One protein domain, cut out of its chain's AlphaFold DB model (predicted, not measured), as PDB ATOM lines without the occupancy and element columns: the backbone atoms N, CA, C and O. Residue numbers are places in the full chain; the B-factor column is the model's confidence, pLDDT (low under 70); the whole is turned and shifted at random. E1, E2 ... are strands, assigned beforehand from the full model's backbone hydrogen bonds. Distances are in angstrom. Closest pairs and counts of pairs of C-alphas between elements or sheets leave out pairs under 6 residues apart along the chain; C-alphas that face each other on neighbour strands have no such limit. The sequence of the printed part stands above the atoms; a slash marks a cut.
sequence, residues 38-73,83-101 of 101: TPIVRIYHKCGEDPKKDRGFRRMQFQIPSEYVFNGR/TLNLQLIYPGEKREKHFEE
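This is residues 38 to 73 and 83 to 101 of the 101 residues of the protein "Transthyretin-like protein 46" of Ascaris suum (UniProt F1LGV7). With little regular structure, this is a slender hairpin of E1 and E2, with short E3 set obliquely beside residues 57 to 59 of E2; the loop of residues 46 to 56 extends one end, residues 64 to 73 the other. The printed part has 55 residues and no named helix; its strands E1, E2, E3 follow that order along the chain and across the antiparallel sheet. The class is all strand, with 16 residues in named elements. It is loose, radius of gyration of the C-alphas 14.2 A, spanning 47 by 24 by 18 A.

Inner strand E2, residues 57 to 63, forms an antiparallel hairpin with edge strand E1, residues 40 to 45, at 160 degrees; N 41 and O 62 are 2.8 A apart, within hydrogen-bond range. Edge strand E3, residues 94 to 96, is antiparallel to E2 at 127 degrees, with N 57 and O 96 2.8 A apart.

E2 measures 19.4 A, E1 16.4 A and E3 6.7 A. C-alpha 40 is at (-21.418, 15.592, -1.648), C-alpha 96 at (-18.429, 21.484, 14.001).

The farthest C-alphas, Lys 52 and Asn 71, are 46.8 A apart. E1 to E2 is a long link; residues 74 to 82 are cut out, a 27.2 A gap between C-alphas 73 and 83. Residues 98 to 101 have pLDDT under 70.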
ATOM      1  N   THR A  38     -23.046   9.169  -5.010       93.50
ATOM      2  CA  THR A  38     -23.889  10.348  -4.770       93.50
ATOM      3  C   THR A  38     -22.989  11.428  -4.169       93.50
ATOM      4  O   THR A  38     -22.824  11.475  -2.950       93.50
ATOM      5  N   PRO A  39     -22.304  12.224  -5.009       93.94
ATOM      6  CA  PRO A  39     -21.258  13.134  -4.560       93.94
ATOM      7  C   PRO A  39     -21.809  14.263  -3.690       93.94
ATOM      8  O   PRO A  39     -22.811  14.909  -4.003       93.94
ATOM      9  N   ILE A  40     -21.103  14.528  -2.593       94.62
ATOM     10  CA  ILE A  40     -21.418  15.592  -1.648       94.62
ATOM     11  C   ILE A  40     -20.135  16.370  -1.371       94.62
ATOM     12  O   ILE A  40     -19.169  15.812  -0.855       94.62
ATOM     13  N   VAL A  41     -20.152  17.670  -1.645       94.75
ATOM     14  CA  VAL A  41     -19.072  18.588  -1.279       94.75
ATOM     15  C   VAL A  41     -19.418  19.245   0.051       94.75
ATOM     16  O   VAL A  41     -20.499  19.816   0.218       94.75
ATOM     17  N   ARG A  42     -18.501  19.160   1.017       93.88
ATOM     18  CA  ARG A  42     -18.610  19.832   2.317       93.88
ATOM     19  C   ARG A  42     -17.532  20.907   2.405       93.88
ATOM     20  O   ARG A  42     -16.354  20.600   2.257       93.88
ATOM     21  N   ILE A  43     -17.934  22.148   2.665       94.06
ATOM     22  CA  ILE A  43     -17.009  23.275   2.848       94.06
ATOM     23  C   ILE A  43     -16.977  23.628   4.327       94.06
ATOM     24  O   ILE A  43     -18.018  23.909   4.925       94.06
ATOM     25  N   TYR A  44     -15.774  23.628   4.894       93.62
ATOM     26  CA  TYR A  44     -15.493  23.984   6.280       93.62
ATOM     27  C   TYR A  44     -14.734  25.306   6.317       93.62
ATOM     28  O   TYR A  44     -13.701  25.446   5.668       93.62
ATOM     29  N   HIS A  45     -15.222  26.285   7.074       93.19
ATOM     30  CA  HIS A  45     -14.584  27.599   7.135       93.19
ATOM     31  C   HIS A  45     -14.791  28.296   8.485       93.19
ATOM     32  O   HIS A  45     -15.675  27.945   9.266       93.19
ATOM     33  N   LYS A  46     -13.968  29.315   8.755       92.31
ATOM     34  CA  LYS A  46     -14.089  30.208   9.926       92.31
ATOM     35  C   LYS A  46     -14.309  31.678   9.524       92.31
ATOM     36  O   LYS A  46     -14.053  32.587  10.305       92.31
ATOM     37  N   CYS A  47     -14.760  31.939   8.293       91.94
ATOM     38  CA  CYS A  47     -15.001  33.309   7.817       91.94
ATOM     39  C   CYS A  47     -16.037  34.024   8.696       91.94
ATOM     40  O   CYS A  47     -17.111  33.481   8.964       91.94
ATOM     41  N   GLY A  48     -15.712  35.250   9.115       88.19
ATOM     42  CA  GLY A  48     -16.560  36.057   9.996       88.19
ATOM     43  C   GLY A  48     -16.590  35.595  11.459       88.19
ATOM     44  O   GLY A  48     -17.329  36.172  12.253       88.19
ATOM     45  N   GLU A  49     -15.810  34.577  11.837       88.50
ATOM     46  CA  GLU A  49     -15.661  34.173  13.236       88.50
ATOM     47  C   GLU A  49     -14.632  35.050  13.957       88.50
ATOM     48  O   GLU A  49     -13.612  35.435  13.387       88.50
ATOM     49  N   ASP A  50     -14.897  35.348  15.233       87.62
ATOM     50  CA  ASP A  50     -13.943  36.029  16.111       87.62
ATOM     51  C   ASP A  50     -12.793  35.063  16.449       87.62
ATOM     52  O   ASP A  50     -13.039  34.054  17.119       87.62
ATOM     53  N   PRO A  51     -11.537  35.356  16.057       83.44
ATOM     54  CA  PRO A  51     -10.399  34.480  16.332       83.44
ATOM     55  C   PRO A  51     -10.168  34.224  17.828       83.44
ATOM     56  O   PRO A  51      -9.560  33.221  18.191       83.44
ATOM     57  N   LYS A  52     -10.647  35.113  18.711       87.12
ATOM     58  CA  LYS A  52     -10.528  34.966  20.171       87.12
ATOM     59  C   LYS A  52     -11.591  34.041  20.766       87.12
ATOM     60  O   LYS A  52     -11.457  33.617  21.911       87.12
ATOM     61  N   LYS A  53     -12.656  33.747  20.017       84.19
ATOM     62  CA  LYS A  53     -13.771  32.891  20.432       84.19
ATOM     63  C   LYS A  53     -13.890  31.748  19.436       84.19
ATOM     64  O   LYS A  53     -14.742  31.783  18.551       84.19
ATOM     65  N   ASP A  54     -13.041  30.730  19.583       80.44
ATOM     66  CA  ASP A  54     -13.090  29.568  18.697       80.44
ATOM     67  C   ASP A  54     -14.390  28.780  18.909       80.44
ATOM     68  O   ASP A  54     -14.552  28.005  19.854       80.44
ATOM     69  N   ARG A  55     -15.354  29.013  18.018       86.12
ATOM     70  CA  ARG A  55     -16.635  28.298  17.977       86.12
ATOM     71  C   ARG A  55     -16.593  27.090  17.038       86.12
ATOM     72  O   ARG A  55     -17.646  26.505  16.782       86.12
ATOM     73  N   GLY A  56     -15.413  26.720  16.540       89.19
ATOM     74  CA  GLY A  56     -15.238  25.685  15.531       89.19
ATOM     75  C   GLY A  56     -15.471  26.193  14.109       89.19
ATOM     76  O   GLY A  56     -15.523  27.394  13.846       89.19
ATOM     77  N   PHE A  57     -15.604  25.249  13.185       91.56
ATOM     78  CA  PHE A  57     -15.859  25.506  11.776       91.56
ATOM     79  C   PHE A  57     -17.356  25.609  11.504       91.56
ATOM     80  O   PHE A  57     -18.165  24.843  12.033       91.56
ATOM     81  N   ARG A  58     -17.718  26.546  10.636       92.75
ATOM     82  CA  ARG A  58     -19.001  26.562   9.941       92.75
ATOM     83  C   ARG A  58     -18.907  25.577   8.781       92.75
ATOM     84  O   ARG A  58     -17.892  25.552   8.084       92.75
ATOM     85  N   ARG A  59     -19.937  24.754   8.605       93.12
ATOM     86  CA  ARG A  59     -19.984  23.703   7.591       93.12
ATOM     87  C   ARG A  59     -21.234  23.823   6.741       93.12
ATOM     88  O   ARG A  59     -22.346  23.665   7.249       93.12
ATOM     89  N   MET A  60     -21.030  23.976   5.441       93.12
ATOM     90  CA  MET A  60     -22.067  23.870   4.417       93.12
ATOM     91  C   MET A  60     -21.871  22.614   3.574       93.12
ATOM     92  O   MET A  60     -20.770  22.065   3.504       93.12
ATOM     93  N   GLN A  61     -22.960  22.135   2.983       92.88
ATOM     94  CA  GLN A  61     -23.001  20.876   2.258       92.88
ATOM     95  C   GLN A  61     -23.811  21.051   0.977       92.88
ATOM     96  O   GLN A  61     -24.958  21.491   1.033       92.88
ATOM     97  N   PHE A  62     -23.227  20.650  -0.146       93.88
ATOM     98  CA  PHE A  62     -23.854  20.686  -1.461       93.88
ATOM     99  C   PHE A  62     -23.825  19.286  -2.058       93.88
ATOM    100  O   PHE A  62     -22.773  18.648  -2.099       93.88
ATOM    101  N   GLN A  63     -24.977  18.797  -2.502       95.38
ATOM    102  CA  GLN A  63     -25.031  17.594  -3.321       95.38
ATOM    103  C   GLN A  63     -24.730  17.995  -4.763       95.38
ATOM    104  O   GLN A  63     -25.396  18.883  -5.297       95.38
ATOM    105  N   ILE A  64     -23.726  17.365  -5.369       96.00
ATOM    106  CA  ILE A  64     -23.408  17.613  -6.776       96.00
ATOM    107  C   ILE A  64     -24.388  16.803  -7.637       96.00
ATOM    108  O   ILE A  64     -24.665  15.643  -7.301       96.00
ATOM    109  N   PRO A  65     -24.947  17.391  -8.708       95.94
ATOM    110  CA  PRO A  65     -25.883  16.684  -9.570       95.94
ATOM    111  C   PRO A  65     -25.261  15.425 -10.199       95.94
ATOM    112  O   PRO A  65     -24.072  15.393 -10.529       95.94
ATOM    113  N   SER A  66     -26.058  14.363 -10.344       94.44
ATOM    114  CA  SER A  66     -25.576  13.049 -10.799       94.44
ATOM    115  C   SER A  66     -25.062  13.046 -12.240       94.44
ATOM    116  O   SER A  66     -24.303  12.157 -12.608       94.44
ATOM    117  N   GLU A  67     -25.440  14.031 -13.053       95.25
ATOM    118  CA  GLU A  67     -24.940  14.218 -14.418       95.25
ATOM    119  C   GLU A  67     -23.432  14.511 -14.482       95.25
ATOM    120  O   GLU A  67     -22.819  14.245 -15.511       95.25
ATOM    121  N   TYR A  68     -22.816  14.952 -13.378       95.75
ATOM    122  CA  TYR A  68     -21.363  15.136 -13.258       95.75
ATOM    123  C   TYR A  68     -20.628  13.874 -12.775       95.75
ATOM    124  O   TYR A  68     -19.427  13.910 -12.501       95.75
ATOM    125  N   VAL A  69     -21.328  12.743 -12.649       95.25
ATOM    126  CA  VAL A  69     -20.745  11.447 -12.284       95.25
ATOM    127  C   VAL A  69     -20.598  10.592 -13.536       95.25
ATOM    128  O   VAL A  69     -21.575  10.254 -14.204       95.25
ATOM    129  N   PHE A  70     -19.363  10.191 -13.841       94.56
ATOM    130  CA  PHE A  70     -19.037   9.460 -15.063       94.56
ATOM    131  C   PHE A  70     -18.428   8.093 -14.769       94.56
ATOM    132  O   PHE A  70     -17.627   7.929 -13.853       94.56
ATOM    133  N   ASN A  71     -18.747   7.118 -15.620       91.88
ATOM    134  CA  ASN A  71     -18.039   5.843 -15.636       91.88
ATOM    135  C   ASN A  71     -16.638   6.036 -16.230       91.88
ATOM    136  O   ASN A  71     -16.501   6.440 -17.387       91.88
ATOM    137  N   GLY A  72     -15.606   5.706 -15.456       89.00
ATOM    138  CA  GLY A  72     -14.211   5.834 -15.867       89.00
ATOM    139  C   GLY A  72     -13.291   6.144 -14.690       89.00
ATOM    140  O   GLY A  72     -13.712   6.127 -13.538       89.00
ATOM    141  N   ARG A  73     -12.011   6.402 -14.986       84.94
ATOM    142  CA  ARG A  73     -11.030   6.820 -13.968       84.94
ATOM    143  C   ARG A  73     -11.081   8.318 -13.669       84.94
ATOM    144  O   ARG A  73     -10.749   8.696 -12.554       84.94
ATOM    145  N   THR A  83     -18.526  31.328  -7.582       95.69
ATOM    146  CA  THR A  83     -17.974  32.014  -6.406       95.69
ATOM    147  C   THR A  83     -19.019  32.119  -5.305       95.69
ATOM    148  O   THR A  83     -20.068  32.739  -5.488       95.69
ATOM    149  N   LEU A  84     -18.707  31.568  -4.133       93.81
ATOM    150  CA  LEU A  84     -19.570  31.624  -2.957       93.81
ATOM    151  C   LEU A  84     -19.050  32.645  -1.945       93.81
ATOM    152  O   LEU A  84     -17.906  32.579  -1.497       93.81
ATOM    153  N   ASN A  85     -19.913  33.569  -1.522       93.62
ATOM    154  CA  ASN A  85     -19.604  34.458  -0.406       93.62
ATOM    155  C   ASN A  85     -19.890  33.740   0.920       93.62
ATOM    156  O   ASN A  85     -21.042  33.436   1.222       93.62
ATOM    157  N   LEU A  86     -18.852  33.504   1.723       94.12
ATOM    158  CA  LEU A  86     -18.928  32.743   2.976       94.12
ATOM    159  C   LEU A  86     -19.309  33.585   4.211       94.12
ATOM    160  O   LEU A  86     -19.304  33.084   5.336       94.12
ATOM    161  N   GLN A  87     -19.623  34.874   4.050       89.62
ATOM    162  CA  GLN A  87     -20.069  35.723   5.160       89.62
ATOM    163  C   GLN A  87     -21.518  35.420   5.572       89.62
ATOM    164  O   GLN A  87     -21.852  35.508   6.753       89.62
ATOM    165  N   LEU A  88     -22.364  35.039   4.614       88.44
ATOM    166  CA  LEU A  88     -23.772  34.707   4.842       88.44
ATOM    167  C   LEU A  88     -23.928  33.340   5.513       88.44
ATOM    168  O   LEU A  88     -23.032  32.504   5.424       88.44
ATOM    169  N   ILE A  89     -25.070  33.112   6.168       89.06
ATOM    170  CA  ILE A  89     -25.463  31.800   6.701       89.06
ATOM    171  C   ILE A  89     -26.265  31.073   5.625       89.06
ATOM    172  O   ILE A  89     -27.349  31.528   5.256       89.06
ATOM    173  N   TYR A  90     -25.742  29.954   5.128       90.62
ATOM    174  CA  TYR A  90     -26.433  29.167   4.105       90.62
ATOM    175  C   TYR A  90     -27.492  28.245   4.733       90.62
ATOM    176  O   TYR A  90     -27.345  27.816   5.883       90.62
ATOM    177  N   PRO A  91     -28.569  27.897   4.002       91.12
ATOM    178  CA  PRO A  91     -29.549  26.928   4.476       91.12
ATOM    179  C   PRO A  91     -28.893  25.602   4.884       91.12
ATOM    180  O   PRO A  91     -28.080  25.046   4.152       91.12
ATOM    181  N   GLY A  92     -29.249  25.092   6.066       90.25
ATOM    182  CA  GLY A  92     -28.717  23.823   6.573       90.25
ATOM    183  C   GLY A  92     -27.262  23.872   7.057       90.25
ATOM    184  O   GLY A  92     -26.704  22.819   7.376       90.25
ATOM    185  N   GLU A  93     -26.653  25.058   7.145       92.62
ATOM    186  CA  GLU A  93     -25.312  25.226   7.698       92.62
ATOM    187  C   GLU A  93     -25.248  24.785   9.169       92.62
ATOM    188  O   GLU A  93     -26.129  25.080   9.980       92.62
ATOM    189  N   LYS A  94     -24.183  24.059   9.518       92.19
ATOM    190  CA  LYS A  94     -23.940  23.537  10.869       92.19
ATOM    191  C   LYS A  94     -22.616  24.049  11.424       92.19
ATOM    192  O   LYS A  94     -21.791  24.596  10.697       92.19
ATOM    193  N   ARG A  95     -22.403  23.848  12.726       90.75
ATOM    194  CA  ARG A  95     -21.123  24.111  13.396       90.75
ATOM    195  C   ARG A  95     -20.495  22.818  13.877       90.75
ATOM    196  O   ARG A  95     -21.160  22.026  14.539       90.75
ATOM    197  N   GLU A  96     -19.212  22.648  13.593       87.50
ATOM    198  CA  GLU A  96     -18.429  21.484  14.001       87.50
ATOM    199  C   GLU A  96     -17.149  21.951  14.702       87.50
ATOM    200  O   GLU A  96     -16.362  22.724  14.158       87.50
ATOM    201  N   LYS A  97     -16.952  21.514  15.954       77.31
ATOM    202  CA  LYS A  97     -15.787  21.913  16.768       77.31
ATOM    203  C   LYS A  97     -14.498  21.212  16.348       77.31
ATOM    204  O   LYS A  97     -13.427  21.780  16.519       77.31
ATOM    205  N   HIS A  98     -14.616  20.006  15.806       66.75
ATOM    206  CA  HIS A  98     -13.488  19.178  15.411       66.75
ATOM    207  C   HIS A  98     -13.635  18.845  13.932       66.75
ATOM    208  O   HIS A  98     -14.597  18.185  13.537       66.75
ATOM    209  N   PHE A  99     -12.691  19.338  13.137       61.56
ATOM    210  CA  PHE A  99     -12.437  18.815  11.807       61.56
ATOM    211  C   PHE A  99     -11.509  17.619  12.004       61.56
ATOM    212  O   PHE A  99     -10.390  17.778  12.484       61.56
ATOM    213  N   GLU A 100     -12.023  16.421  11.763       55.28
ATOM    214  CA  GLU A 100     -11.205  15.218  11.789       55.28
ATOM    215  C   GLU A 100     -10.927  14.822  10.349       55.28
ATOM    216  O   GLU A 100     -11.847  14.382   9.655       55.28
ATOM    217  N   GLU A 101      -9.669  15.000   9.950       49.34
ATOM    218  CA  GLU A 101      -9.090  14.426   8.734       49.34
ATOM    219  C   GLU A 101      -9.263  12.895   8.699       49.34
ATOM    220  O   GLU A 101      -9.265  12.237   9.780       49.34
TER     221      GLU A 101